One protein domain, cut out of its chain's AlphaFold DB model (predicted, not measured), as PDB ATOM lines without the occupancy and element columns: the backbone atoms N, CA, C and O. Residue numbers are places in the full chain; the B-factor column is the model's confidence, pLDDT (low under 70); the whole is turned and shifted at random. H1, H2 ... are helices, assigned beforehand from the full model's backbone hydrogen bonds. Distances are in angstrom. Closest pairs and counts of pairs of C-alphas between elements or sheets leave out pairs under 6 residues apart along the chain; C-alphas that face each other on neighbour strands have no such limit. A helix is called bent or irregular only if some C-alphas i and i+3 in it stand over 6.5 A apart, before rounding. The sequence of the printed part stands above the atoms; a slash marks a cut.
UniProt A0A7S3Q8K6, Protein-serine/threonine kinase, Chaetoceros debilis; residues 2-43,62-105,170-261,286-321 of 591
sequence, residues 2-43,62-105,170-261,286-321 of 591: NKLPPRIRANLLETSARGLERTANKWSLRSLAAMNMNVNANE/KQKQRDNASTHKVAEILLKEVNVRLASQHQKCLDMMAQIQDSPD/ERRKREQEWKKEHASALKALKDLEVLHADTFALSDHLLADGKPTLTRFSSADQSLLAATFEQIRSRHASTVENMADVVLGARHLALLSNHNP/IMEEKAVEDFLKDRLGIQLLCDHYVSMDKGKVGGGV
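What this domain is: This is residues 2 to 43, 62 to 105, 170 to 261 and 286 to 321 of the 591 residues of the protein "Protein-serine/threonine kinase" of Chaetoceros debilis (UniProt A0A7S3Q8K6). The model is a long bundle in which the two longest helices, H3 and H4, run side by side in opposite ways; H4 turns through short H5 at one end, and H6 and then H7 return along it, while H8 packs on H3 and H6. H2 packs along part of H3, and H1 packs steeply on H3, with residues 2 to 9 sticking out. The 214 printed residues have eight named helices, H1 to H8 in that order, and no named strand: all helix. The whole is only just loose, close to compact, with a radius of gyration of the C-alphas of 20.4 A; it spans 77 by 39 by 28 A, only just a rod.

Where its parts are: H1, residues 6 to 23, begins with C-alpha 6 at (59.266, -5.080, 84.269). It has a kink of 32 degrees near residue 17 and is irregular, with C-alphas 19 and 22 7.5 A apart. H2 is residues 29 to 43. H3, residues 62 to 101, is 59.2 A long and begins with C-alpha 62 at (19.037, -23.081, 61.756). H4, residues 170 to 207, is 55.1 A long. H5 is residues 212 to 216, H6 residues 219 to 235 and H7 residues 239 to 257. H8, residues 289 to 313, is 36.3 A long and ends with C-alpha 313 at (23.828, -8.020, 73.988).

How they stand to each other: H3, H4, H6, H7 and H8 form a bundle, helices side by side. H3 and H4 touch at a shallow tilt of 25 degrees, opposite ways; their closest C-alphas, of His 90 and His 196, are 5.3 A apart. Residues 174 to 192 of H4 touch H7, closest at the C-alphas of Ala 185 and Val 246, 4.6 A. Residues 195 to 203 of H4 touch H6, closest at the C-alphas of Thr 199 and Ile 232, 6.3 A. H8 touches H3, closest at the C-alphas of Val 82 and Ile 302, 5.3 A. H8 also touches H6, closest at the C-alphas of Phe 229 and Cys 306, 5.0 A. H2 touches H3, closest at the C-alphas of Ala 34 and Val 74, 5.2 A. Residues 13 to 21 of H1 touch H3 at a steep tilt of 63 degrees, closest at the C-alphas of Ala 17 and Ser 88, 6.5 A. H5 and H4 only just touch, with 3 pairs of C-alphas within 8 A, and only at the corner; their closest C-alphas, of Leu 206 and Thr 213, are 7.0 A apart. H4 and H8 are apart. Every O i to N i+4 pair is within hydrogen-bond range in H3, H5, H6, H7 and H8, against 10 of 14 in H1, 7 of 11 in H2 and 33 of 34 in H4.

The domain as a whole: The two C-alphas farthest apart, of Lys 62 and Pro 261, are 77.9 A apart. Three cuts leave gaps between C-alphas of 17.8 A from 43 to 62, 18.4 A from 105 to 170 and 21.3 A from 261 to 286. The links printed whole are tight. Mean pLDDT of the printed part is 83.9; 40 residues are under 70, among them residues 2 to 27.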
ATOM      1  N   ASN A   2      52.347 -11.045  86.651       32.09
ATOM      2  CA  ASN A   2      52.884 -10.368  87.872       32.09
ATOM      3  C   ASN A   2      54.214 -10.869  88.453       32.09
ATOM      4  O   ASN A   2      54.738 -10.246  89.365       32.09
ATOM      5  N   LYS A   3      54.787 -11.939  87.900       50.56
ATOM      6  CA  LYS A   3      56.098 -12.467  88.304       50.56
ATOM      7  C   LYS A   3      57.219 -12.174  87.300       50.56
ATOM      8  O   LYS A   3      58.359 -12.537  87.558       50.56
ATOM      9  N   LEU A   4      56.905 -11.567  86.152       43.62
ATOM     10  CA  LEU A   4      57.915 -11.224  85.152       43.62
ATOM     11  C   LEU A   4      58.587  -9.891  85.512       43.62
ATOM     12  O   LEU A   4      57.878  -8.956  85.895       43.62
ATOM     13  N   PRO A   5      59.918  -9.778  85.351       60.69
ATOM     14  CA  PRO A   5      60.627  -8.513  85.471       60.69
ATOM     15  C   PRO A   5      59.999  -7.436  84.566       60.69
ATOM     16  O   PRO A   5      59.660  -7.752  83.420       60.69
ATOM     17  N   PRO A   6      59.895  -6.172  85.022       50.78
ATOM     18  CA  PRO A   6      59.266  -5.080  84.269       50.78
ATOM     19  C   PRO A   6      59.777  -4.954  82.830       50.78
ATOM     20  O   PRO A   6      58.997  -4.763  81.908       50.78
ATOM     21  N   ARG A   7      61.078  -5.182  82.626       44.56
ATOM     22  CA  ARG A   7      61.749  -5.107  81.321       44.56
ATOM     23  C   ARG A   7      61.301  -6.190  80.330       44.56
ATOM     24  O   ARG A   7      61.185  -5.929  79.142       44.56
ATOM     25  N   ILE A   8      61.013  -7.401  80.815       52.38
ATOM     26  CA  ILE A   8      60.517  -8.507  79.975       52.38
ATOM     27  C   ILE A   8      59.042  -8.288  79.634       52.38
ATOM     28  O   ILE A   8      58.608  -8.583  78.523       52.38
ATOM     29  N   ARG A   9      58.276  -7.733  80.580       62.19
ATOM     30  CA  ARG A   9      56.881  -7.357  80.344       62.19
ATOM     31  C   ARG A   9      56.777  -6.220  79.319       62.19
ATOM     32  O   ARG A   9      55.974  -6.338  78.402       62.19
ATOM     33  N   ALA A  10      57.621  -5.195  79.443       55.72
ATOM     34  CA  ALA A  10      57.720  -4.099  78.483       55.72
ATOM     35  C   ALA A  10      58.083  -4.615  77.085       55.72
ATOM     36  O   ALA A  10      57.347  -4.346  76.149       55.72
ATOM     37  N   ASN A  11      59.101  -5.475  76.952       51.22
ATOM     38  CA  ASN A  11      59.463  -6.049  75.652       51.22
ATOM     39  C   ASN A  11      58.331  -6.884  75.026       51.22
ATOM     40  O   ASN A  11      58.117  -6.808  73.820       51.22
ATOM     41  N   LEU A  12      57.587  -7.676  75.809       56.09
ATOM     42  CA  LEU A  12      56.446  -8.449  75.288       56.09
ATOM     43  C   LEU A  12      55.305  -7.545  74.798       56.09
ATOM     44  O   LEU A  12      54.716  -7.821  73.753       56.09
ATOM     45  N   LEU A  13      55.022  -6.461  75.523       55.34
ATOM     46  CA  LEU A  13      54.028  -5.461  75.127       55.34
ATOM     47  C   LEU A  13      54.492  -4.664  73.900       55.34
ATOM     48  O   LEU A  13      53.718  -4.474  72.967       55.34
ATOM     49  N   GLU A  14      55.766  -4.289  73.849       53.69
ATOM     50  CA  GLU A  14      56.376  -3.521  72.766       53.69
ATOM     51  C   GLU A  14      56.459  -4.323  71.456       53.69
ATOM     52  O   GLU A  14      56.170  -3.801  70.379       53.69
ATOM     53  N   THR A  15      56.772  -5.622  71.533       54.69
ATOM     54  CA  THR A  15      56.789  -6.506  70.351       54.69
ATOM     55  C   THR A  15      55.380  -6.703  69.784       54.69
ATOM     56  O   THR A  15      55.212  -6.789  68.569       54.69
ATOM     57  N   SER A  16      54.361  -6.726  70.652       52.41
ATOM     58  CA  SER A  16      52.954  -6.737  70.237       52.41
ATOM     59  C   SER A  16      52.561  -5.396  69.597       52.41
ATOM     60  O   SER A  16      52.027  -5.368  68.488       52.41
ATOM     61  N   ALA A  17      52.915  -4.272  70.231       50.56
ATOM     62  CA  ALA A  17      52.547  -2.923  69.798       50.56
ATOM     63  C   ALA A  17      53.154  -2.517  68.440       50.56
ATOM     64  O   ALA A  17      52.435  -1.998  67.583       50.56
ATOM     65  N   ARG A  18      54.437  -2.817  68.185       50.09
ATOM     66  CA  ARG A  18      55.120  -2.447  66.924       50.09
ATOM     67  C   ARG A  18      54.537  -3.135  65.680       50.09
ATOM     68  O   ARG A  18      54.675  -2.619  64.572       50.09
ATOM     69  N   GLY A  19      53.859  -4.275  65.836       52.34
ATOM     70  CA  GLY A  19      53.128  -4.934  64.744       52.34
ATOM     71  C   GLY A  19      51.777  -4.282  64.406       52.34
ATOM     72  O   GLY A  19      51.259  -4.488  63.310       52.34
ATOM     73  N   LEU A  20      51.215  -3.490  65.326       52.62
ATOM     74  CA  LEU A  20      49.838  -2.973  65.285       52.62
ATOM     75  C   LEU A  20      49.734  -1.483  64.908       52.62
ATOM     76  O   LEU A  20      48.671  -1.012  64.493       52.62
ATOM     77  N   GLU A  21      50.833  -0.737  65.002       46.91
ATOM     78  CA  GLU A  21      50.850   0.730  64.912       46.91
ATOM     79  C   GLU A  21      50.446   1.288  63.530       46.91
ATOM     80  O   GLU A  21      49.852   2.359  63.436       46.91
ATOM     81  N   ARG A  22      50.631   0.524  62.441       48.41
ATOM     82  CA  ARG A  22      50.198   0.944  61.087       48.41
ATOM     83  C   ARG A  22      48.676   0.919  60.879       48.41
ATOM     84  O   ARG A  22      48.202   1.428  59.865       48.41
ATOM     85  N   THR A  23      47.910   0.350  61.811       49.00
ATOM     86  CA  THR A  23      46.447   0.197  61.705       49.00
ATOM     87  C   THR A  23      45.636   1.013  62.712       49.00
ATOM     88  O   THR A  23      44.422   1.052  62.579       49.00
ATOM     89  N   ALA A  24      46.255   1.686  63.688       50.25
ATOM     90  CA  ALA A  24      45.521   2.299  64.804       50.25
ATOM     91  C   ALA A  24      44.706   3.559  64.423       50.25
ATOM     92  O   ALA A  24      43.617   3.784  64.959       50.25
ATOM     93  N   ASN A  25      45.193   4.347  63.454       47.22
ATOM     94  CA  ASN A  25      44.620   5.663  63.120       47.22
ATOM     95  C   ASN A  25      43.434   5.623  62.145       47.22
ATOM     96  O   ASN A  25      42.787   6.643  61.916       47.22
ATOM     97  N   LYS A  26      43.121   4.455  61.584       60.53
ATOM     98  CA  LYS A  26      41.875   4.211  60.853       60.53
ATOM     99  C   LYS A  26      41.157   3.083  61.566       60.53
ATOM    100  O   LYS A  26      41.796   2.138  62.014       60.53
ATOM    101  N   TRP A  27      39.838   3.171  61.678       65.25
ATOM    102  CA  TRP A  27      39.056   2.019  62.107       65.25
ATOM    103  C   TRP A  27      39.468   0.813  61.271       65.25
ATOM    104  O   TRP A  27      39.476   0.896  60.039       65.25
ATOM    105  N   SER A  28      39.861  -0.288  61.918       71.00
ATOM    106  CA  SER A  28      40.222  -1.473  61.154       71.00
ATOM    107  C   SER A  28      39.008  -1.862  60.308       71.00
ATOM    108  O   SER A  28      37.886  -1.922  60.818       71.00
ATOM    109  N   LEU A  29      39.211  -2.115  59.009       62.38
ATOM    110  CA  LEU A  29      38.125  -2.537  58.108       62.38
ATOM    111  C   LEU A  29      37.355  -3.728  58.694       62.38
ATOM    112  O   LEU A  29      36.157  -3.861  58.498       62.38
ATOM    113  N   ARG A  30      38.035  -4.558  59.496       67.50
ATOM    114  CA  ARG A  30      37.442  -5.660  60.257       67.50
ATOM    115  C   ARG A  30      36.457  -5.197  61.329       67.50
ATOM    116  O   ARG A  30      35.415  -5.823  61.457       67.50
ATOM    117  N   SER A  31      36.765  -4.142  62.081       72.25
ATOM    118  CA  SER A  31      35.863  -3.592  63.102       72.25
ATOM    119  C   SER A  31      34.655  -2.910  62.470       72.25
ATOM    120  O   SER A  31      33.533  -3.159  62.899       72.25
ATOM    121  N   LEU A  32      34.864  -2.130  61.403       71.88
ATOM    122  CA  LEU A  32      33.766  -1.535  60.634       71.88
ATOM    123  C   LEU A  32      32.871  -2.617  60.023       71.88
ATOM    124  O   LEU A  32      31.654  -2.574  60.183       71.88
ATOM    125  N   ALA A  33      33.470  -3.636  59.404       71.12
ATOM    126  CA  ALA A  33      32.735  -4.776  58.875       71.12
ATOM    127  C   ALA A  33      31.998  -5.545  59.980       71.12
ATOM    128  O   ALA A  33      30.865  -5.957  59.765       71.12
ATOM    129  N   ALA A  34      32.594  -5.721  61.163       71.25
ATOM    130  CA  ALA A  34      31.943  -6.387  62.289       71.25
ATOM    131  C   ALA A  34      30.723  -5.601  62.796       71.25
ATOM    132  O   ALA A  34      29.683  -6.209  63.045       71.25
ATOM    133  N   MET A  35      30.821  -4.270  62.877       75.12
ATOM    134  CA  MET A  35      29.682  -3.409  63.211       75.12
ATOM    135  C   MET A  35      28.590  -3.461  62.133       75.12
ATOM    136  O   MET A  35      27.409  -3.514  62.463       75.12
ATOM    137  N   ASN A  36      28.973  -3.500  60.852       73.06
ATOM    138  CA  ASN A  36      28.030  -3.509  59.729       73.06
ATOM    139  C   ASN A  36      27.350  -4.880  59.516       73.06
ATOM    140  O   ASN A  36      26.168  -4.963  59.188       73.06
ATOM    141  N   MET A  37      28.066  -5.989  59.752       70.94
ATOM    142  CA  MET A  37      27.555  -7.359  59.574       70.94
ATOM    143  C   MET A  37      26.271  -7.633  60.367       70.94
ATOM    144  O   MET A  37      25.457  -8.450  59.932       70.94
ATOM    145  N   ASN A  38      26.083  -6.965  61.507       62.66
ATOM    146  CA  ASN A  38      24.907  -7.159  62.349       62.66
ATOM    147  C   ASN A  38      23.690  -6.327  61.906       62.66
ATOM    148  O   ASN A  38      22.554  -6.757  62.111       62.66
ATOM    149  N   VAL A  39      23.915  -5.181  61.256       64.56
ATOM    150  CA  VAL A  39      22.845  -4.327  60.713       64.56
ATOM    151  C   VAL A  39      22.108  -5.072  59.594       64.56
ATOM    152  O   VAL A  39      20.909  -5.333  59.692       64.56
ATOM    153  N   ASN A  40      22.859  -5.572  58.609       65.31
ATOM    154  CA  ASN A  40      22.310  -6.262  57.436       65.31
ATOM    155  C   ASN A  40      21.571  -7.575  57.763       65.31
ATOM    156  O   ASN A  40      20.665  -7.988  57.034       65.31
ATOM    157  N   ALA A  41      21.980  -8.283  58.823       65.75
ATOM    158  CA  ALA A  41      21.334  -9.533  59.228       65.75
ATOM    159  C   ALA A  41      19.908  -9.294  59.750       65.75
ATOM    160  O   ALA A  41      19.008 -10.095  59.491       65.75
ATOM    161  N   ASN A  42      19.700  -8.171  60.437       59.41
ATOM    162  CA  ASN A  42      18.440  -7.838  61.091       59.41
ATOM    163  C   ASN A  42      17.447  -7.125  60.168       59.41
ATOM    164  O   ASN A  42      16.255  -7.406  60.263       59.41
ATOM    165  N   GLU A  43      17.896  -6.293  59.225       65.94
ATOM    166  CA  GLU A  43      16.998  -5.709  58.211       65.94
ATOM    167  C   GLU A  43      16.259  -6.795  57.417       65.94
ATOM    168  O   GLU A  43      15.044  -6.728  57.218       65.94
ATOM    169  N   LYS A  62      17.890 -23.288  62.652       81.50
ATOM    170  CA  LYS A  62      19.037 -23.081  61.756       81.50
ATOM    171  C   LYS A  62      19.410 -21.601  61.624       81.50
ATOM    172  O   LYS A  62      20.597 -21.294  61.573       81.50
ATOM    173  N   GLN A  63      18.426 -20.701  61.603       81.31
ATOM    174  CA  GLN A  63      18.662 -19.257  61.590       81.31
ATOM    175  C   GLN A  63      19.324 -18.802  62.895       81.31
ATOM    176  O   GLN A  63      20.418 -18.255  62.851       81.31
ATOM    177  N   LYS A  64      18.776 -19.201  64.051       80.69
ATOM    178  CA  LYS A  64      19.363 -18.894  65.366       80.69
ATOM    179  C   LYS A  64      20.813 -19.380  65.511       80.69
ATOM    180  O   LYS A  64      21.635 -18.715  66.129       80.69
ATOM    181  N   GLN A  65      21.151 -20.540  64.941       77.19
ATOM    182  CA  GLN A  65      22.537 -21.023  64.922       77.19
ATOM    183  C   GLN A  65      23.462 -20.157  64.057       77.19
ATOM    184  O   GLN A  65      24.617 -19.957  64.429       77.19
ATOM    185  N   ARG A  66      22.976 -19.647  62.918       80.56
ATOM    186  CA  ARG A  66      23.745 -18.736  62.056       80.56
ATOM    187  C   ARG A  66      23.968 -17.387  62.729       80.56
ATOM    188  O   ARG A  66      25.096 -16.903  62.699       80.56
ATOM    189  N   ASP A  67      22.938 -16.852  63.375       81.62
ATOM    190  CA  ASP A  67      23.013 -15.581  64.098       81.62
ATOM    191  C   ASP A  67      24.017 -15.686  65.259       81.62
ATOM    192  O   ASP A  67      24.910 -14.859  65.396       81.62
ATOM    193  N   ASN A  68      23.995 -16.788  66.018       80.44
ATOM    194  CA  ASN A  68      24.981 -17.015  67.080       80.44
ATOM    195  C   ASN A  68      26.429 -17.083  66.555       80.44
ATOM    196  O   ASN A  68      27.350 -16.594  67.211       80.44
ATOM    197  N   ALA A  69      26.648 -17.694  65.386       81.56
ATOM    198  CA  ALA A  69      27.981 -17.814  64.795       81.56
ATOM    199  C   ALA A  69      28.527 -16.462  64.302       81.56
ATOM    200  O   ALA A  69      29.728 -16.207  64.432       81.56
ATOM    201  N   SER A  70      27.668 -15.586  63.763       86.12
ATOM    202  CA  SER A  70      28.076 -14.228  63.390       86.12
ATOM    203  C   SER A  70      28.365 -13.382  64.630       86.12
ATOM    204  O   SER A  70      29.425 -12.757  64.688       86.12
ATOM    205  N   THR A  71      27.513 -13.438  65.661       86.62
ATOM    206  CA  THR A  71      27.725 -12.708  66.923       86.62
ATOM    207  C   THR A  71      29.026 -13.116  67.616       86.62
ATOM    208  O   THR A  71      29.746 -12.249  68.108       86.62
ATOM    209  N   HIS A  72      29.381 -14.407  67.601       91.06
ATOM    210  CA  HIS A  72      30.665 -14.895  68.122       91.06
ATOM    211  C   HIS A  72      31.856 -14.203  67.450       91.06
ATOM    212  O   HIS A  72      32.731 -13.653  68.120       91.06
ATOM    213  N   LYS A  73      31.869 -14.193  66.113       90.88
ATOM    214  CA  LYS A  73      32.962 -13.597  65.342       90.88
ATOM    215  C   LYS A  73      33.051 -12.088  65.568       90.88
ATOM    216  O   LYS A  73      34.153 -11.554  65.661       90.88
ATOM    217  N   VAL A  74      31.906 -11.410  65.686       90.94
ATOM    218  CA  VAL A  74      31.851  -9.987  66.045       90.94
ATOM    219  C   VAL A  74      32.472  -9.768  67.426       90.94
ATOM    220  O   VAL A  74      33.383  -8.957  67.546       90.94
ATOM    221  N   ALA A  75      32.070 -10.533  68.444       93.31
ATOM    222  CA  ALA A  75      32.600 -10.411  69.805       93.31
ATOM    223  C   ALA A  75      34.128 -10.565  69.860       93.31
ATOM    224  O   ALA A  75      34.817  -9.759  70.485       93.31
ATOM    225  N   GLU A  76      34.659 -11.580  69.173       93.94
ATOM    226  CA  GLU A  76      36.096 -11.833  69.085       93.94
ATOM    227  C   GLU A  76      36.840 -10.663  68.422       93.94
ATOM    228  O   GLU A  76      37.868 -10.218  68.936       93.94
ATOM    229  N   ILE A  77      36.324 -10.141  67.302       94.12
ATOM    230  CA  ILE A  77      36.931  -9.009  66.587       94.12
ATOM    231  C   ILE A  77      36.935  -7.754  67.464       94.12
ATOM    232  O   ILE A  77      37.980  -7.118  67.597       94.12
ATOM    233  N   LEU A  78      35.800  -7.418  68.086       94.75
ATOM    234  CA  LEU A  78      35.691  -6.227  68.932       94.75
ATOM    235  C   LEU A  78      36.614  -6.323  70.150       94.75
ATOM    236  O   LEU A  78      37.288  -5.350  70.481       94.75
ATOM    237  N   LEU A  79      36.693  -7.490  70.796       95.50
ATOM    238  CA  LEU A  79      37.563  -7.683  71.955       95.50
ATOM    239  C   LEU A  79      39.049  -7.587  71.578       95.50
ATOM    240  O   LEU A  79      39.822  -6.973  72.314       95.50
ATOM    241  N   LYS A  80      39.446  -8.143  70.424       94.94
ATOM    242  CA  LYS A  80      40.808  -7.995  69.884       94.94
ATOM    243  C   LYS A  80      41.143  -6.531  69.618       94.94
ATOM    244  O   LYS A  80      42.193  -6.070  70.047       94.94
ATOM    245  N   GLU A  81      40.252  -5.789  68.969       95.50
ATOM    246  CA  GLU A  81      40.463  -4.364  68.687       95.50
ATOM    247  C   GLU A  81      40.546  -3.529  69.980       95.50
ATOM    248  O   GLU A  81      41.432  -2.683  70.108       95.50
ATOM    249  N   VAL A  82      39.688  -3.794  70.974       96.06
ATOM    250  CA  VAL A  82      39.781  -3.144  72.295       96.06
ATOM    251  C   VAL A  82      41.137  -3.421  72.947       96.06
ATOM    252  O   VAL A  82      41.770  -2.495  73.449       96.06
ATOM    253  N   ASN A  83      41.608  -4.668  72.914       95.75
ATOM    254  CA  ASN A  83      42.896  -5.059  73.488       95.75
ATOM    255  C   ASN A  83      44.074  -4.326  72.811       95.75
ATOM    256  O   ASN A  83      44.918  -3.755  73.504       95.75
ATOM    257  N   VAL A  84      44.077  -4.238  71.475       95.38
ATOM    258  CA  VAL A  84      45.074  -3.482  70.693       95.38
ATOM    259  C   VAL A  84      45.129  -2.014  71.121       95.38
ATOM    260  O   VAL A  84      46.207  -1.478  71.385       95.38
ATOM    261  N   ARG A  85      43.970  -1.357  71.224       95.69
ATOM    262  CA  ARG A  85      43.894   0.058  71.614       95.69
ATOM    263  C   ARG A  85      44.323   0.274  73.061       95.69
ATOM    264  O   ARG A  85      45.032   1.234  73.343       95.69
ATOM    265  N   LEU A  86      43.965  -0.636  73.969       95.50
ATOM    266  CA  LEU A  86      44.426  -0.593  75.360       95.50
ATOM    267  C   LEU A  86      45.953  -0.700  75.456       95.50
ATOM    268  O   LEU A  86      46.558   0.038  76.232       95.50
ATOM    269  N   ALA A  87      46.575  -1.568  74.652       94.50
ATOM    270  CA  ALA A  87      48.030  -1.671  74.574       94.50
ATOM    271  C   ALA A  87      48.668  -0.373  74.054       94.50
ATOM    272  O   ALA A  87      49.636   0.109  74.642       94.50
ATOM    273  N   SER A  88      48.100   0.224  72.999       95.00
ATOM    274  CA  SER A  88      48.583   1.501  72.458       95.00
ATOM    275  C   SER A  88      48.488   2.633  73.484       95.00
ATOM    276  O   SER A  88      49.456   3.363  73.684       95.00
ATOM    277  N   GLN A  89      47.369   2.748  74.204       95.38
ATOM    278  CA  GLN A  89      47.215   3.752  75.263       95.38
ATOM    279  C   GLN A  89      48.202   3.565  76.409       95.38
ATOM    280  O   GLN A  89      48.765   4.545  76.891       95.38
ATOM    281  N   HIS A  90      48.430   2.320  76.831       95.06
ATOM    282  CA  HIS A  90      49.428   2.009  77.846       95.06
ATOM    283  C   HIS A  90      50.825   2.467  77.408       95.06
ATOM    284  O   HIS A  90      51.498   3.162  78.169       95.06
ATOM    285  N   GLN A  91      51.230   2.151  76.174       95.12
ATOM    286  CA  GLN A  91      52.523   2.578  75.638       95.12
ATOM    287  C   GLN A  91      52.639   4.107  75.583       95.12
ATOM    288  O   GLN A  91      53.601   4.661  76.103       95.12
ATOM    289  N   LYS A  92      51.613   4.802  75.077       94.62
ATOM    290  CA  LYS A  92      51.577   6.273  75.041       94.62
ATOM    291  C   LYS A  92      51.728   6.889  76.437       94.62
ATOM    292  O   LYS A  92      52.407   7.902  76.587       94.62
ATOM    293  N   CYS A  93      51.135   6.288  77.474       94.44
ATOM    294  CA  CYS A  93      51.357   6.725  78.856       94.44
ATOM    295  C   CYS A  93      52.828   6.595  79.272       94.44
ATOM    296  O   CYS A  93      53.354   7.525  79.879       94.44
ATOM    297  N   LEU A  94      53.489   5.480  78.944       94.31
ATOM    298  CA  LEU A  94      54.915   5.290  79.227       94.31
ATOM    299  C   LEU A  94      55.778   6.334  78.511       94.31
ATOM    300  O   LEU A  94      56.648   6.933  79.143       94.31
ATOM    301  N   ASP A  95      55.488   6.601  77.238       92.25
ATOM    302  CA  ASP A  95      56.235   7.565  76.428       92.25
ATOM    303  C   ASP A  95      56.079   8.993  76.978       92.25
ATOM    304  O   ASP A  95      57.069   9.701  77.158       92.25
ATOM    305  N   MET A  96      54.856   9.399  77.344       92.94
ATOM    306  CA  MET A  96      54.605  10.698  77.985       92.94
ATOM    307  C   MET A  96      55.286  10.812  79.357       92.94
ATOM    308  O   MET A  96      55.783  11.880  79.711       92.94
ATOM    309  N   MET A  97      55.343   9.729  80.144       93.00
ATOM    310  CA  MET A  97      56.079   9.745  81.414       93.00
ATOM    311  C   MET A  97      57.576   9.933  81.191       93.00
ATOM    312  O   MET A  97      58.177  10.724  81.915       93.00
ATOM    313  N   ALA A  98      58.161   9.238  80.211       91.31
ATOM    314  CA  ALA A  98      59.571   9.392  79.865       91.31
ATOM    315  C   ALA A  98      59.872  10.841  79.451       91.31
ATOM    316  O   ALA A  98      60.775  11.454  80.008       91.31
ATOM    317  N   GLN A  99      59.035  11.444  78.600       88.62
ATOM    318  CA  GLN A  99      59.186  12.844  78.177       88.62
ATOM    319  C   GLN A  99      59.129  13.841  79.350       88.62
ATOM    320  O   GLN A  99      59.911  14.789  79.400       88.62
ATOM    321  N   ILE A 100      58.237  13.628  80.327       87.25
ATOM    322  CA  ILE A 100      58.145  14.491  81.519       87.25
ATOM    323  C   ILE A 100      59.315  14.252  82.492       87.25
ATOM    324  O   ILE A 100      59.734  15.183  83.186       87.25
ATOM    325  N   GLN A 101      59.835  13.024  82.574       89.62
ATOM    326  CA  GLN A 101      60.972  12.666  83.432       89.62
ATOM    327  C   GLN A 101      62.310  13.159  82.879       89.62
ATOM    328  O   GLN A 101      63.138  13.625  83.657       89.62
ATOM    329  N   ASP A 102      62.491  13.095  81.562       85.31
ATOM    330  CA  ASP A 102      63.712  13.516  80.870       85.31
ATOM    331  C   ASP A 102      63.798  15.043  80.702       85.31
ATOM    332  O   ASP A 102      64.811  15.566  80.233       85.31
ATOM    333  N   SER A 103      62.758  15.781  81.110       79.19
ATOM    334  CA  SER A 103      62.791  17.241  81.156       79.19
ATOM    335  C   SER A 103      63.936  17.693  82.074       79.19
ATOM    336  O   SER A 103      63.934  17.329  83.254       79.19
ATOM    337  N   PRO A 104      64.933  18.444  81.560       68.50
ATOM    338  CA  PRO A 104      66.160  18.737  82.286       68.50
ATOM    339  C   PRO A 104      65.838  19.396  83.623       68.50
ATOM    340  O   PRO A 104      65.223  20.462  83.690       68.50
ATOM    341  N   ASP A 105      66.254  18.728  84.695       61.09
ATOM    342  CA  ASP A 105      65.969  19.157  86.050       61.09
ATOM    343  C   ASP A 105      66.628  20.520  86.291       61.09
ATOM    344  O   ASP A 105      67.861  20.641  86.278       61.09
ATOM    345  N   GLU A 170      60.532  34.214  96.126       85.75
ATOM    346  CA  GLU A 170      59.655  33.951  94.977       85.75
ATOM    347  C   GLU A 170      60.217  32.852  94.081       85.75
ATOM    348  O   GLU A 170      59.466  31.981  93.638       85.75
ATOM    349  N   ARG A 171      61.537  32.838  93.856       83.19
ATOM    350  CA  ARG A 171      62.193  31.768  93.096       83.19
ATOM    351  C   ARG A 171      62.004  30.414  93.775       83.19
ATOM    352  O   ARG A 171      61.593  29.459  93.121       83.19
ATOM    353  N   ARG A 172      62.221  30.345  95.093       88.00
ATOM    354  CA  ARG A 172      62.016  29.126  95.890       88.00
ATOM    355  C   ARG A 172      60.553  28.675  95.879       88.00
ATOM    356  O   ARG A 172      60.287  27.479  95.775       88.00
ATOM    357  N   LYS A 173      59.604  29.612  95.958       89.06
ATOM    358  CA  LYS A 173      58.168  29.320  95.871       89.06
ATOM    359  C   LYS A 173      57.798  28.743  94.500       89.06
ATOM    360  O   LYS A 173      57.121  27.720  94.453       89.06
ATOM    361  N   ARG A 174      58.283  29.342  93.406       84.19
ATOM    362  CA  ARG A 174      58.070  28.831  92.038       84.19
ATOM    363  C   ARG A 174      58.676  27.449  91.843       84.19
ATOM    364  O   ARG A 174      58.042  26.596  91.243       84.19
ATOM    365  N   GLU A 175      59.865  27.201  92.385       86.50
ATOM    366  CA  GLU A 175      60.493  25.879  92.324       86.50
ATOM    367  C   GLU A 175      59.671  24.821  93.078       86.50
ATOM    368  O   GLU A 175      59.480  23.708  92.590       86.50
ATOM    369  N   GLN A 176      59.140  25.156  94.258       90.06
ATOM    370  CA  GLN A 176      58.248  24.261  95.004       90.06
ATOM    371  C   GLN A 176      56.943  23.986  94.252       90.06
ATOM    372  O   GLN A 176      56.473  22.847  94.230       90.06
ATOM    373  N   GLU A 177      56.364  25.014  93.638       87.62
ATOM    374  CA  GLU A 177      55.156  24.898  92.826       87.62
ATOM    375  C   GLU A 177      55.406  24.048  91.576       87.62
ATOM    376  O   GLU A 177      54.660  23.105  91.327       87.62
ATOM    377  N   TRP A 178      56.521  24.271  90.878       88.69
ATOM    378  CA  TRP A 178      56.969  23.438  89.764       88.69
ATOM    379  C   TRP A 178      57.095  21.967  90.178       88.69
ATOM    380  O   TRP A 178      56.484  21.102  89.557       88.69
ATOM    381  N   LYS A 179      57.794  21.670  91.284       89.19
ATOM    382  CA  LYS A 179      57.958  20.290  91.788       89.19
ATOM    383  C   LYS A 179      56.620  19.637  92.123       89.19
ATOM    384  O   LYS A 179      56.430  18.449  91.874       89.19
ATOM    385  N   LYS A 180      55.691  20.403  92.695       90.25
ATOM    386  CA  LYS A 180      54.350  19.921  93.036       90.25
ATOM    387  C   LYS A 180      53.547  19.573  91.783       90.25
ATOM    388  O   LYS A 180      52.934  18.507  91.745       90.25
ATOM    389  N   GLU A 181      53.539  20.445  90.781       86.94
ATOM    390  CA  GLU A 181      52.778  20.235  89.546       86.94
ATOM    391  C   GLU A 181      53.400  19.132  88.678       86.94
ATOM    392  O   GLU A 181      52.678  18.289  88.147       86.94
ATOM    393  N   HIS A 182      54.732  19.033  88.651       89.31
ATOM    394  CA  HIS A 182      55.470  17.927  88.029       89.31
ATOM    395  C   HIS A 182      55.115  16.583  88.667       89.31
ATOM    396  O   HIS A 182      54.687  15.655  87.978       89.31
ATOM    397  N   ALA A 183      55.167  16.504  90.000       91.25
ATOM    398  CA  ALA A 183      54.768  15.307  90.731       91.25
ATOM    399  C   ALA A 183      53.284  14.956  90.519       91.25
ATOM    400  O   ALA A 183      52.933  13.776  90.447       91.25
ATOM    401  N   SER A 184      52.409  15.961  90.405       89.56
ATOM    402  CA  SER A 184      50.980  15.774  90.136       89.56
ATOM    403  C   SER A 184      50.736  15.169  88.748       89.56
ATOM    404  O   SER A 184      50.040  14.156  88.641       89.56
ATOM    405  N   ALA A 185      51.363  15.725  87.706       89.62
ATOM    406  CA  ALA A 185      51.254  15.234  86.333       89.62
ATOM    407  C   ALA A 185      51.798  13.802  86.194       89.62
ATOM    408  O   ALA A 185      51.109  12.926  85.667       89.62
ATOM    409  N   LEU A 186      52.982  13.521  86.754       92.06
ATOM    410  CA  LEU A 186      53.551  12.168  86.767       92.06
ATOM    411  C   LEU A 186      52.671  11.173  87.522       92.06
ATOM    412  O   LEU A 186      52.502  10.034  87.085       92.06
ATOM    413  N   LYS A 187      52.080  11.589  88.647       94.12
ATOM    414  CA  LYS A 187      51.143  10.738  89.378       94.12
ATOM    415  C   LYS A 187      49.909  10.420  88.529       94.12
ATOM    416  O   LYS A 187      49.488   9.269  88.513       94.12
ATOM    417  N   ALA A 188      49.331  11.405  87.845       91.12
ATOM    418  CA  ALA A 188      48.160  11.196  86.995       91.12
ATOM    419  C   ALA A 188      48.460  10.248  85.818       91.12
ATOM    420  O   ALA A 188      47.673   9.336  85.565       91.12
ATOM    421  N   LEU A 189      49.622  10.383  85.167       93.75
ATOM    422  CA  LEU A 189      50.065   9.438  84.134       93.75
ATOM    423  C   LEU A 189      50.285   8.027  84.676       93.75
ATOM    424  O   LEU A 189      49.888   7.063  84.032       93.75
ATOM    425  N   LYS A 190      50.868   7.891  85.869       95.19
ATOM    426  CA  LYS A 190      51.057   6.584  86.506       95.19
ATOM    427  C   LYS A 190      49.729   5.931  86.890       95.19
ATOM    428  O   LYS A 190      49.556   4.732  86.699       95.19
ATOM    429  N   ASP A 191      48.779   6.713  87.408       93.56
ATOM    430  CA  ASP A 191      47.424   6.233  87.693       93.56
ATOM    431  C   ASP A 191      46.759   5.711  86.390       93.56
ATOM    432  O   ASP A 191      46.108   4.664  86.407       93.56
ATOM    433  N   LEU A 192      46.956   6.400  85.253       94.44
ATOM    434  CA  LEU A 192      46.489   5.956  83.930       94.44
ATOM    435  C   LEU A 192      47.215   4.695  83.441       94.44
ATOM    436  O   LEU A 192      46.563   3.749  83.004       94.44
ATOM    437  N   GLU A 193      48.541   4.641  83.535       96.12
ATOM    438  CA  GLU A 193      49.354   3.494  83.113       96.12
ATOM    439  C   GLU A 193      48.890   2.193  83.781       96.12
ATOM    440  O   GLU A 193      48.631   1.209  83.078       96.12
ATOM    441  N   VAL A 194      48.692   2.221  85.104       95.69
ATOM    442  CA  VAL A 194      48.180   1.084  85.884       95.69
ATOM    443  C   VAL A 194      46.775   0.694  85.427       95.69
ATOM    444  O   VAL A 194      46.503  -0.486  85.193       95.69
ATOM    445  N   LEU A 195      45.885   1.675  85.243       95.56
ATOM    446  CA  LEU A 195      44.527   1.450  84.746       95.56
ATOM    447  C   LEU A 195      44.535   0.732  83.383       95.56
ATOM    448  O   LEU A 195      43.798  -0.244  83.194       95.56
ATOM    449  N   HIS A 196      45.355   1.196  82.437       93.62
ATOM    450  CA  HIS A 196      45.457   0.602  81.104       93.62
ATOM    451  C   HIS A 196      46.060  -0.806  81.163       93.62
ATOM    452  O   HIS A 196      45.506  -1.715  80.545       93.62
ATOM    453  N   ALA A 197      47.105  -1.023  81.966       93.25
ATOM    454  CA  ALA A 197      47.726  -2.337  82.151       93.25
ATOM    455  C   ALA A 197      46.751  -3.372  82.744       93.25
ATOM    456  O   ALA A 197      46.638  -4.492  82.236       93.25
ATOM    457  N   ASP A 198      46.000  -2.995  83.780       95.19
ATOM    458  CA  ASP A 198      45.024  -3.876  84.431       95.19
ATOM    459  C   ASP A 198      43.848  -4.214  83.508       95.19
ATOM    460  O   ASP A 198      43.334  -5.336  83.507       95.19
ATOM    461  N   THR A 199      43.404  -3.241  82.712       94.62
ATOM    462  CA  THR A 199      42.312  -3.432  81.750       94.62
ATOM    463  C   THR A 199      42.766  -4.275  80.556       94.62
ATOM    464  O   THR A 199      42.034  -5.158  80.104       94.62
ATOM    465  N   PHE A 200      43.993  -4.058  80.082       94.19
ATOM    466  CA  PHE A 200      44.621  -4.892  79.065       94.19
ATOM    467  C   PHE A 200      44.670  -6.350  79.530       94.19
ATOM    468  O   PHE A 200      44.137  -7.216  78.841       94.19
ATOM    469  N   ALA A 201      45.182  -6.613  80.738       94.12
ATOM    470  CA  ALA A 201      45.258  -7.961  81.300       94.12
ATOM    471  C   ALA A 201      43.887  -8.654  81.402       94.12
ATOM    472  O   ALA A 201      43.792  -9.862  81.188       94.12
ATOM    473  N   LEU A 202      42.820  -7.904  81.700       93.94
ATOM    474  CA  LEU A 202      41.448  -8.423  81.719       93.94
ATOM    475  C   LEU A 202      41.001  -8.905  80.327       93.94
ATOM    476  O   LEU A 202      40.501 -10.023  80.200       93.94
ATOM    477  N   SER A 203      41.207  -8.085  79.292       93.75
ATOM    478  CA  SER A 203      40.856  -8.438  77.908       93.75
ATOM    479  C   SER A 203      41.733  -9.566  77.347       93.75
ATOM    480  O   SER A 203      41.219 -10.505  76.745       93.75
ATOM    481  N   ASP A 204      43.038  -9.526  77.613       93.81
ATOM    482  CA  ASP A 204      44.016 -10.538  77.203       93.81
ATOM    483  C   ASP A 204      43.690 -11.903  77.813       93.81
ATOM    484  O   ASP A 204      43.681 -12.926  77.132       93.81
ATOM    485  N   HIS A 205      43.283 -11.917  79.084       93.38
ATOM    486  CA  HIS A 205      42.838 -13.135  79.741       93.38
ATOM    487  C   HIS A 205      41.667 -13.789  79.000       93.38
ATOM    488  O   HIS A 205      41.589 -15.011  78.987       93.38
ATOM    489  N   LEU A 206      40.743 -13.033  78.405       93.25
ATOM    490  CA  LEU A 206      39.623 -13.588  77.635       93.25
ATOM    491  C   LEU A 206      40.021 -14.048  76.224       93.25
ATOM    492  O   LEU A 206      39.363 -14.936  75.683       93.25
ATOM    493  N   LEU A 207      41.088 -13.478  75.664       93.19
ATOM    494  CA  LEU A 207      41.635 -13.821  74.349       93.19
ATOM    495  C   LEU A 207      42.650 -14.972  74.379       93.19
ATOM    496  O   LEU A 207      42.945 -15.531  73.328       93.19
ATOM    497  N   ALA A 208      43.189 -15.313  75.552       92.75
ATOM    498  CA  ALA A 208      44.232 -16.322  75.690       92.75
ATOM    499  C   ALA A 208      43.823 -17.696  75.123       92.75
ATOM    500  O   ALA A 208      42.723 -18.199  75.380       92.75
ATOM    501  N   ASP A 209      44.756 -18.329  74.407       85.50
ATOM    502  CA  ASP A 209      44.569 -19.657  73.828       85.50
ATOM    503  C   ASP A 209      44.162 -20.684  74.899       85.50
ATOM    504  O   ASP A 209      44.706 -20.728  76.005       85.50
ATOM    505  N   GLY A 210      43.175 -21.522  74.575       80.56
ATOM    506  CA  GLY A 210      42.658 -22.556  75.481       80.56
ATOM    507  C   GLY A 210      41.526 -22.097  76.405       80.56
ATOM    508  O   GLY A 210      40.988 -22.902  77.167       80.56
ATOM    509  N   LYS A 211      41.104 -20.834  76.321       81.94
ATOM    510  CA  LYS A 211      39.909 -20.365  77.019       81.94
ATOM    511  C   LYS A 211      38.621 -20.766  76.300       81.94
ATOM    512  O   LYS A 211      38.438 -20.418  75.135       81.94
ATOM    513  N   PRO A 212      37.674 -21.422  76.996       82.25
ATOM    514  CA  PRO A 212      36.429 -21.840  76.374       82.25
ATOM    515  C   PRO A 212      35.466 -20.678  76.103       82.25
ATOM    516  O   PRO A 212      34.468 -20.893  75.436       82.25
ATOM    517  N   THR A 213      35.703 -19.462  76.612       89.06
ATOM    518  CA  THR A 213      34.700 -18.379  76.563       89.06
ATOM    519  C   THR A 213      34.328 -17.995  75.132       89.06
ATOM    520  O   THR A 213      33.146 -17.999  74.791       89.06
ATOM    521  N   LEU A 214      35.321 -17.726  74.279       88.75
ATOM    522  CA  LEU A 214      35.065 -17.430  72.871       88.75
ATOM    523  C   LEU A 214      34.700 -18.709  72.107       88.75
ATOM    524  O   LEU A 214      33.687 -18.738  71.431       88.75
ATOM    525  N   THR A 215      35.401 -19.826  72.312       88.19
ATOM    526  CA  THR A 215      35.136 -21.057  71.537       88.19
ATOM    527  C   THR A 215      33.777 -21.715  71.821       88.19
ATOM    528  O   THR A 215      33.182 -22.292  70.914       88.19
ATOM    529  N   ARG A 216      33.265 -21.639  73.056       90.25
ATOM    530  CA  ARG A 216      31.946 -22.164  73.458       90.25
ATOM    531  C   ARG A 216      30.824 -21.182  73.135       90.25
ATOM    532  O   ARG A 216      29.742 -21.622  72.751       90.25
ATOM    533  N   PHE A 217      31.072 -19.889  73.354       92.62
ATOM    534  CA  PHE A 217      30.143 -18.775  73.142       92.62
ATOM    535  C   PHE A 217      28.704 -19.031  73.629       92.62
ATOM    536  O   PHE A 217      27.717 -18.706  72.961       92.62
ATOM    537  N   SER A 218      28.570 -19.653  74.804       93.56
ATOM    538  CA  SER A 218      27.264 -19.888  75.427       93.56
ATOM    539  C   SER A 218      26.615 -18.570  75.862       93.56
ATOM    540  O   SER A 218      27.282 -17.547  75.971       93.56
ATOM    541  N   SER A 219      25.321 -18.585  76.194       93.19
ATOM    542  CA  SER A 219      24.650 -17.395  76.747       93.19
ATOM    543  C   SER A 219      25.350 -16.858  78.007       93.19
ATOM    544  O   SER A 219      25.474 -15.650  78.159       93.19
ATOM    545  N   ALA A 220      25.892 -17.736  78.860       94.69
ATOM    546  CA  ALA A 220      26.682 -17.316  80.017       94.69
ATOM    547  C   ALA A 220      28.009 -16.642  79.617       94.69
ATOM    548  O   ALA A 220      28.447 -15.709  80.286       94.69
ATOM    549  N   ASP A 221      28.639 -17.085  78.521       95.06
ATOM    550  CA  ASP A 221      29.854 -16.454  77.989       95.06
ATOM    551  C   ASP A 221      29.553 -15.075  77.390       95.06
ATOM    552  O   ASP A 221      30.327 -14.147  77.599       95.06
ATOM    553  N   GLN A 222      28.416 -14.925  76.702       94.62
ATOM    554  CA  GLN A 222      27.947 -13.640  76.168       94.62
ATOM    555  C   GLN A 222      27.712 -12.631  77.298       94.62
ATOM    556  O   GLN A 222      28.279 -11.540  77.273       94.62
ATOM    557  N   SER A 223      27.004 -13.033  78.359       95.50
ATOM    558  CA  SER A 223      26.804 -12.178  79.535       95.50
ATOM    559  C   SER A 223      28.117 -11.831  80.246       95.50
ATOM    560  O   SER A 223      28.293 -10.698  80.692       95.50
ATOM    561  N   LEU A 224      29.066 -12.773  80.337       95.69
ATOM    562  CA  LEU A 224      30.400 -12.508  80.889       95.69
ATOM    563  C   LEU A 224      31.179 -11.495  80.035       95.69
ATOM    564  O   LEU A 224      31.834 -10.603  80.581       95.69
ATOM    565  N   LEU A 225      31.111 -11.617  78.708       96.31
ATOM    566  CA  LEU A 225      31.727 -10.669  77.783       96.31
ATOM    567  C   LEU A 225      31.093  -9.287  77.926       96.31
ATOM    568  O   LEU A 225      31.821  -8.314  78.108       96.31
ATOM    569  N   ALA A 226      29.764  -9.193  77.937       96.69
ATOM    570  CA  ALA A 226      29.049  -7.928  78.088       96.69
ATOM    571  C   ALA A 226      29.399  -7.241  79.415       96.69
ATOM    572  O   ALA A 226      29.737  -6.057  79.430       96.69
ATOM    573  N   ALA A 227      29.434  -8.001  80.516       97.00
ATOM    574  CA  ALA A 227      29.886  -7.508  81.814       97.00
ATOM    575  C   ALA A 227      31.348  -7.029  81.783       97.00
ATOM    576  O   ALA A 227      31.690  -6.037  82.427       97.00
ATOM    577  N   THR A 228      32.210  -7.697  81.012       97.00
ATOM    578  CA  THR A 228      33.608  -7.283  80.846       97.00
ATOM    579  C   THR A 228      33.721  -5.978  80.058       97.00
ATOM    580  O   THR A 228      34.419  -5.073  80.507       97.00
ATOM    581  N   PHE A 229      33.018  -5.832  78.932       97.44
ATOM    582  CA  PHE A 229      32.985  -4.576  78.169       97.44
ATOM    583  C   PHE A 229      32.442  -3.416  79.013       97.44
ATOM    584  O   PHE A 229      33.015  -2.327  79.009       97.44
ATOM    585  N   GLU A 230      31.401  -3.661  79.807       96.62
ATOM    586  CA  GLU A 230      30.857  -2.674  80.740       96.62
ATOM    587  C   GLU A 230      31.874  -2.287  81.826       96.62
ATOM    588  O   GLU A 230      32.039  -1.108  82.150       96.62
ATOM    589  N   GLN A 231      32.621  -3.261  82.355       96.56
ATOM    590  CA  GLN A 231      33.690  -3.007  83.318       96.56
ATOM    591  C   GLN A 231      34.834  -2.189  82.702       96.56
ATOM    592  O   GLN A 231      35.309  -1.249  83.341       96.56
ATOM    593  N   ILE A 232      35.269  -2.516  81.481       95.75
ATOM    594  CA  ILE A 232      36.283  -1.752  80.735       95.75
ATOM    595  C   ILE A 232      35.808  -0.305  80.576       95.75
ATOM    596  O   ILE A 232      36.508   0.625  80.977       95.75
ATOM    597  N   ARG A 233      34.584  -0.113  80.079       95.19
ATOM    598  CA  ARG A 233      33.961   1.201  79.898       95.19
ATOM    599  C   ARG A 233      33.931   2.012  81.195       95.19
ATOM    600  O   ARG A 233      34.366   3.161  81.211       95.19
ATOM    601  N   SER A 234      33.466   1.405  82.287       94.19
ATOM    602  CA  SER A 234      33.348   2.052  83.600       94.19
ATOM    603  C   SER A 234      34.705   2.470  84.168       94.19
ATOM    604  O   SER A 234      34.868   3.610  84.606       94.19
ATOM    605  N   ARG A 235      35.710   1.587  84.103       94.44
ATOM    606  CA  ARG A 235      37.073   1.872  84.580       94.44
ATOM    607  C   ARG A 235      37.716   3.061  83.860       94.44
ATOM    608  O   ARG A 235      38.515   3.777  84.451       94.44
ATOM    609  N   HIS A 236      37.346   3.282  82.602       94.25
ATOM    610  CA  HIS A 236      37.898   4.332  81.745       94.25
ATOM    611  C   HIS A 236      37.065   5.618  81.719       94.25
ATOM    612  O   HIS A 236      37.338   6.514  80.915       94.25
ATOM    613  N   ALA A 237      36.045   5.745  82.571       91.00
ATOM    614  CA  ALA A 237      35.176   6.922  82.598       91.00
ATOM    615  C   ALA A 237      35.943   8.225  82.905       91.00
ATOM    616  O   ALA A 237      35.647   9.255  82.310       91.00
ATOM    617  N   SER A 238      36.970   8.175  83.763       91.69
ATOM    618  CA  SER A 238      37.763   9.351  84.163       91.69
ATOM    619  C   SER A 238      39.015   9.592  83.312       91.69
ATOM    620  O   SER A 238      39.791  10.497  83.612       91.69
ATOM    621  N   THR A 239      39.263   8.790  82.272       94.19
ATOM    622  CA  THR A 239      40.515   8.850  81.494       94.19
ATOM    623  C   THR A 239      40.731  10.214  80.833       94.19
ATOM    624  O   THR A 239      41.846  10.725  80.835       94.19
ATOM    625  N   VAL A 240      39.665  10.833  80.315       94.25
ATOM    626  CA  VAL A 240      39.724  12.165  79.687       94.25
ATOM    627  C   VAL A 240      40.061  13.253  80.709       94.25
ATOM    628  O   VAL A 240      40.924  14.082  80.441       94.25
ATOM    629  N   GLU A 241      39.415  13.238  81.880       90.81
ATOM    630  CA  GLU A 241      39.684  14.202  82.959       90.81
ATOM    631  C   GLU A 241      41.135  14.075  83.454       90.81
ATOM    632  O   GLU A 241      41.847  15.070  83.554       90.81
ATOM    633  N   ASN A 242      41.608  12.843  83.675       92.62
ATOM    634  CA  ASN A 242      42.992  12.582  84.072       92.62
ATOM    635  C   ASN A 242      43.990  13.052  83.005       92.62
ATOM    636  O   ASN A 242      45.018  13.629  83.345       92.62
ATOM    637  N   MET A 243      43.700  12.829  81.719       94.88
ATOM    638  CA  MET A 243      44.562  13.304  80.634       94.88
ATOM    639  C   MET A 243      44.584  14.835  80.559       94.88
ATOM    640  O   MET A 243      45.644  15.428  80.370       94.88
ATOM    641  N   ALA A 244      43.440  15.494  80.759       92.19
ATOM    642  CA  ALA A 244      43.381  16.951  80.840       92.19
ATOM    643  C   ALA A 244      44.245  17.485  81.992       92.19
ATOM    644  O   ALA A 244      44.973  18.454  81.800       92.19
ATOM    645  N   ASP A 245      44.244  16.815  83.146       89.00
ATOM    646  CA  ASP A 245      45.096  17.175  84.282       89.00
ATOM    647  C   ASP A 245      46.588  17.061  83.972       89.00
ATOM    648  O   ASP A 245      47.358  17.947  84.346       89.00
ATOM    649  N   VAL A 246      46.991  16.006  83.259       91.56
ATOM    650  CA  VAL A 246      48.376  15.837  82.798       91.56
ATOM    651  C   VAL A 246      48.767  16.984  81.868       91.56
ATOM    652  O   VAL A 246      49.790  17.626  82.096       91.56
ATOM    653  N   VAL A 247      47.940  17.286  80.863       91.06
ATOM    654  CA  VAL A 247      48.218  18.335  79.868       91.06
ATOM    655  C   VAL A 247      48.261  19.724  80.505       91.06
ATOM    656  O   VAL A 247      49.143  20.523  80.190       91.06
ATOM    657  N   LEU A 248      47.344  20.023  81.427       88.06
ATOM    658  CA  LEU A 248      47.344  21.282  82.174       88.06
ATOM    659  C   LEU A 248      48.596  21.410  83.049       88.06
ATOM    660  O   LEU A 248      49.236  22.463  83.038       88.06
ATOM    661  N   GLY A 249      48.975  20.339  83.752       87.50
ATOM    662  CA  GLY A 249      50.208  20.289  84.535       87.50
ATOM    663  C   GLY A 249      51.442  20.528  83.665       87.50
ATOM    664  O   GLY A 249      52.236  21.417  83.963       87.50
ATOM    665  N   ALA A 250      51.563  19.819  82.542       86.81
ATOM    666  CA  ALA A 250      52.674  19.968  81.602       86.81
ATOM    667  C   ALA A 250      52.785  21.394  81.037       86.81
ATOM    668  O   ALA A 250      53.871  21.976  81.020       86.81
ATOM    669  N   ARG A 251      51.661  22.011  80.650       85.88
ATOM    670  CA  ARG A 251      51.641  23.411  80.191       85.88
ATOM    671  C   ARG A 251      52.068  24.383  81.282       85.88
ATOM    672  O   ARG A 251      52.807  25.323  81.003       85.88
ATOM    673  N   HIS A 252      51.643  24.158  82.521       84.81
ATOM    674  CA  HIS A 252      52.056  24.998  83.637       84.81
ATOM    675  C   HIS A 252      53.566  24.896  83.903       84.81
ATOM    676  O   HIS A 252      54.222  25.914  84.123       84.81
ATOM    677  N   LEU A 253      54.149  23.698  83.792       84.81
ATOM    678  CA  LEU A 253      55.601  23.506  83.881       84.81
ATOM    679  C   LEU A 253      56.350  24.259  82.775       84.81
ATOM    680  O   LEU A 253      57.389  24.858  83.053       84.81
ATOM    681  N   ALA A 254      55.805  24.276  81.553       83.50
ATOM    682  CA  ALA A 254      56.357  25.041  80.436       83.50
ATOM    683  C   ALA A 254      56.412  26.544  80.740       83.50
ATOM    684  O   ALA A 254      57.451  27.177  80.556       83.50
ATOM    685  N   LEU A 255      55.320  27.100  81.278       82.44
ATOM    686  CA  LEU A 255      55.248  28.515  81.659       82.44
ATOM    687  C   LEU A 255      56.256  28.867  82.762       82.44
ATOM    688  O   LEU A 255      56.919  29.900  82.691       82.44
ATOM    689  N   LEU A 256      56.418  27.997  83.762       81.81
ATOM    690  CA  LEU A 256      57.384  28.209  84.844       81.81
ATOM    691  C   LEU A 256      58.845  28.121  84.366       81.81
ATOM    692  O   LEU A 256      59.700  28.808  84.924       81.81
ATOM    693  N   SER A 257      59.131  27.310  83.341       80.88
ATOM    694  CA  SER A 257      60.482  27.140  82.784       80.88
ATOM    695  C   SER A 257      60.957  28.369  81.997       80.88
ATOM    696  O   SER A 257      62.097  28.810  82.161       80.88
ATOM    697  N   ASN A 258      60.066  28.983  81.209       74.94
ATOM    698  CA  ASN A 258      60.398  30.101  80.315       74.94
ATOM    699  C   ASN A 258      60.755  31.415  81.044       74.94
ATOM    700  O   ASN A 258      61.288  32.335  80.435       74.94
ATOM    701  N   HIS A 259      60.498  31.522  82.351       71.25
ATOM    702  CA  HIS A 259      60.700  32.751  83.128       71.25
ATOM    703  C   HIS A 259      62.016  32.814  83.922       71.25
ATOM    704  O   HIS A 259      62.108  33.580  84.886       71.25
ATOM    705  N   ASN A 260      63.044  32.042  83.563       64.19
ATOM    706  CA  ASN A 260      64.402  32.301  84.049       64.19
ATOM    707  C   ASN A 260      65.106  33.241  83.056       64.19
ATOM    708  O   ASN A 260      65.687  32.736  82.099       64.19
ATOM    709  N   PRO A 261      65.102  34.576  83.266       60.22
ATOM    710  CA  PRO A 261      65.977  35.456  82.513       60.22
ATOM    711  C   PRO A 261      67.406  35.050  82.862       60.22
ATOM    712  O   PRO A 261      67.916  35.341  83.951       60.22
ATOM    713  N   ILE A 286      57.239  18.339  74.708       56.28
ATOM    714  CA  ILE A 286      57.035  17.299  75.757       56.28
ATOM    715  C   ILE A 286      55.607  16.716  75.821       56.28
ATOM    716  O   ILE A 286      55.393  15.653  76.396       56.28
ATOM    717  N   MET A 287      54.607  17.381  75.244       68.38
ATOM    718  CA  MET A 287      53.329  16.743  74.927       68.38
ATOM    719  C   MET A 287      52.884  17.216  73.556       68.38
ATOM    720  O   MET A 287      52.056  18.125  73.443       68.38
ATOM    721  N   GLU A 288      53.461  16.622  72.512       78.94
ATOM    722  CA  GLU A 288      52.982  16.828  71.151       78.94
ATOM    723  C   GLU A 288      51.458  16.676  71.135       78.94
ATOM    724  O   GLU A 288      50.919  15.661  71.588       78.94
ATOM    725  N   GLU A 289      50.750  17.687  70.621       85.75
ATOM    726  CA  GLU A 289      49.281  17.680  70.563       85.75
ATOM    727  C   GLU A 289      48.770  16.396  69.896       85.75
ATOM    728  O   GLU A 289      47.775  15.821  70.331       85.75
ATOM    729  N   LYS A 290      49.546  15.883  68.937       90.31
ATOM    730  CA  LYS A 290      49.336  14.606  68.264       90.31
ATOM    731  C   LYS A 290      49.346  13.392  69.202       90.31
ATOM    732  O   LYS A 290      48.493  12.529  69.053       90.31
ATOM    733  N   ALA A 291      50.257  13.305  70.174       91.94
ATOM    734  CA  ALA A 291      50.320  12.165  71.097       91.94
ATOM    735  C   ALA A 291      49.073  12.100  71.994       91.94
ATOM    736  O   ALA A 291      48.494  11.029  72.204       91.94
ATOM    737  N   VAL A 292      48.617  13.264  72.471       94.06
ATOM    738  CA  VAL A 292      47.364  13.397  73.228       94.06
ATOM    739  C   VAL A 292      46.165  13.073  72.337       94.06
ATOM    740  O   VAL A 292      45.273  12.333  72.750       94.06
ATOM    741  N   GLU A 293      46.149  13.582  71.107       94.31
ATOM    742  CA  GLU A 293      45.087  13.318  70.137       94.31
ATOM    743  C   GLU A 293      44.968  11.821  69.822       94.31
ATOM    744  O   GLU A 293      43.883  11.248  69.932       94.31
ATOM    745  N   ASP A 294      46.082  11.159  69.514       94.62
ATOM    746  CA  ASP A 294      46.134   9.729  69.213       94.62
ATOM    747  C   ASP A 294      45.762   8.883  70.441       94.62
ATOM    748  O   ASP A 294      45.141   7.826  70.305       94.62
ATOM    749  N   PHE A 295      46.109   9.317  71.656       96.44
ATOM    750  CA  PHE A 295      45.651   8.672  72.890       96.44
ATOM    751  C   PHE A 295      44.125   8.769  73.051       96.44
ATOM    752  O   PHE A 295      43.466   7.784  73.404       96.44
ATOM    753  N   LEU A 296      43.549   9.944  72.795       96.88
ATOM    754  CA  LEU A 296      42.114  10.193  72.932       96.88
ATOM    755  C   LEU A 296      41.300   9.498  71.834       96.88
ATOM    756  O   LEU A 296      40.232   8.965  72.134       96.88
ATOM    757  N   LYS A 297      41.814   9.402  70.603       96.25
ATOM    758  CA  LYS A 297      41.191   8.613  69.527       96.25
ATOM    759  C   LYS A 297      41.051   7.149  69.922       96.25
ATOM    760  O   LYS A 297      39.973   6.572  69.780       96.25
ATOM    761  N   ASP A 298      42.099   6.561  70.500       96.31
ATOM    762  CA  ASP A 298      42.017   5.196  71.025       96.31
ATOM    763  C   ASP A 298      41.007   5.079  72.162       96.31
ATOM    764  O   ASP A 298      40.232   4.120  72.198       96.31
ATOM    765  N   ARG A 299      40.943   6.081  73.048       96.88
ATOM    766  CA  ARG A 299      39.977   6.115  74.154       96.88
ATOM    767  C   ARG A 299      38.538   6.123  73.644       96.88
ATOM    768  O   ARG A 299      37.690   5.414  74.192       96.88
ATOM    769  N   LEU A 300      38.248   6.946  72.642       96.25
ATOM    770  CA  LEU A 300      36.928   7.047  72.019       96.25
ATOM    771  C   LEU A 300      36.582   5.764  71.257       96.25
ATOM    772  O   LEU A 300      35.464   5.264  71.382       96.25
ATOM    773  N   GLY A 301      37.557   5.181  70.554       96.06
ATOM    774  CA  GLY A 301      37.415   3.899  69.866       96.06
ATOM    775  C   GLY A 301      37.060   2.759  70.821       96.06
ATOM    776  O   GLY A 301      36.079   2.054  70.590       96.06
ATOM    777  N   ILE A 302      37.789   2.618  71.935       96.25
ATOM    778  CA  ILE A 302      37.491   1.622  72.979       96.25
ATOM    779  C   ILE A 302      36.059   1.788  73.485       96.25
ATOM    780  O   ILE A 302      35.326   0.805  73.568       96.25
ATOM    781  N   GLN A 303      35.645   3.019  73.798       96.31
ATOM    782  CA  GLN A 303      34.293   3.278  74.289       96.31
ATOM    783  C   GLN A 303      33.227   2.882  73.271       96.31
ATOM    784  O   GLN A 303      32.304   2.168  73.650       96.31
ATOM    785  N   LEU A 304      33.371   3.265  71.998       96.00
ATOM    786  CA  LEU A 304      32.386   2.897  70.980       96.00
ATOM    787  C   LEU A 304      32.300   1.377  70.793       96.00
ATOM    788  O   LEU A 304      31.199   0.848  70.695       96.00
ATOM    789  N   LEU A 305      33.430   0.662  70.786       96.31
ATOM    790  CA  LEU A 305      33.439  -0.803  70.685       96.31
ATOM    791  C   LEU A 305      32.725  -1.459  71.877       96.31
ATOM    792  O   LEU A 305      31.928  -2.380  71.685       96.31
ATOM    793  N   CYS A 306      32.978  -0.965  73.096       96.62
ATOM    794  CA  CYS A 306      32.310  -1.444  74.306       96.62
ATOM    795  C   CYS A 306      30.802  -1.170  74.254       96.62
ATOM    796  O   CYS A 306      30.006  -2.093  74.429       96.62
ATOM    797  N   ASP A 307      30.412   0.075  73.973       96.25
ATOM    798  CA  ASP A 307      29.012   0.494  73.874       96.25
ATOM    799  C   ASP A 307      28.274  -0.285  72.781       96.25
ATOM    800  O   ASP A 307      27.109  -0.657  72.959       96.25
ATOM    801  N   HIS A 308      28.957  -0.584  71.672       96.00
ATOM    802  CA  HIS A 308      28.395  -1.348  70.572       96.00
ATOM    803  C   HIS A 308      28.077  -2.785  70.980       96.00
ATOM    804  O   HIS A 308      26.931  -3.214  70.826       96.00
ATOM    805  N   TYR A 309      29.040  -3.501  71.565       96.50
ATOM    806  CA  TYR A 309      28.812  -4.876  72.006       96.50
ATOM    807  C   TYR A 309      27.759  -4.964  73.118       96.50
ATOM    808  O   TYR A 309      26.837  -5.771  73.032       96.50
ATOM    809  N   VAL A 310      27.843  -4.097  74.133       96.44
ATOM    810  CA  VAL A 310      26.872  -4.061  75.243       96.44
ATOM    811  C   VAL A 310      25.459  -3.765  74.734       96.44
ATOM    812  O   VAL A 310      24.482  -4.312  75.242       96.44
ATOM    813  N   SER A 311      25.324  -2.909  73.723       95.44
ATOM    814  CA  SER A 311      24.027  -2.618  73.112       95.44
ATOM    815  C   SER A 311      23.484  -3.800  72.304       95.44
ATOM    816  O   SER A 311      22.287  -4.076  72.390       95.44
ATOM    817  N   MET A 312      24.344  -4.522  71.576       93.31
ATOM    818  CA  MET A 312      23.958  -5.750  70.871       93.31
ATOM    819  C   MET A 312      23.491  -6.845  71.834       93.31
ATOM    820  O   MET A 312      22.461  -7.465  71.586       93.31
ATOM    821  N   ASP A 313      24.204  -7.051  72.946       94.00
ATOM    822  CA  ASP A 313      23.828  -8.020  73.988       94.00
ATOM    823  C   ASP A 313      22.449  -7.700  74.598       94.00
ATOM    824  O   ASP A 313      21.647  -8.592  74.866       94.00
ATOM    825  N   LYS A 314      22.107  -6.408  74.699       94.56
ATOM    826  CA  LYS A 314      20.775  -5.921  75.106       94.56
ATOM    827  C   LYS A 314      19.701  -6.033  74.012       94.56
ATOM    828  O   LYS A 314      18.584  -5.562  74.213       94.56
ATOM    829  N   GLY A 315      20.022  -6.614  72.857       92.56
ATOM    830  CA  GLY A 315      19.092  -6.818  71.745       92.56
ATOM    831  C   GLY A 315      18.903  -5.609  70.825       92.56
ATOM    832  O   GLY A 315      17.969  -5.609  70.024       92.56
ATOM    833  N   LYS A 316      19.753  -4.572  70.900       92.50
ATOM    834  CA  LYS A 316      19.687  -3.444  69.955       92.50
ATOM    835  C   LYS A 316      20.312  -3.833  68.614       92.50
ATOM    836  O   LYS A 316      21.497  -4.152  68.545       92.50
ATOM    837  N   VAL A 317      19.524  -3.727  67.546       85.81
ATOM    838  CA  VAL A 317      19.863  -4.177  66.183       85.81
ATOM    839  C   VAL A 317      21.161  -3.561  65.628       85.81
ATOM    840  O   VAL A 317      21.988  -4.288  65.083       85.81
ATOM    841  N   GLY A 318      21.391  -2.259  65.826       87.75
ATOM    842  CA  GLY A 318      22.606  -1.561  65.370       87.75
ATOM    843  C   GLY A 318      23.734  -1.481  66.406       87.75
ATOM    844  O   GLY A 318      24.750  -0.818  66.184       87.75
ATOM    845  N   GLY A 319      23.567  -2.123  67.568       94.19
ATOM    846  CA  GLY A 319      24.479  -1.953  68.692       94.19
ATOM    847  C   GLY A 319      24.593  -0.477  69.091       94.19
ATOM    848  O   GLY A 319      23.620   0.136  69.526       94.19
ATOM    849  N   GLY A 320      25.800   0.072  68.958       92.62
ATOM    850  CA  GLY A 320      26.139   1.467  69.264       92.62
ATOM    851  C   GLY A 320      25.926   2.438  68.097       92.62
ATOM    852  O   GLY A 320      26.120   3.638  68.269       92.62
ATOM    853  N   VAL A 321      25.540   1.928  66.924       94.12
ATOM    854  CA  VAL A 321      25.204   2.719  65.736       94.12
ATOM    855  C   VAL A 321      23.685   2.775  65.607       94.12
ATOM    856  O   VAL A 321      23.003   1.753  65.695       94.12
TER     857      VAL A 321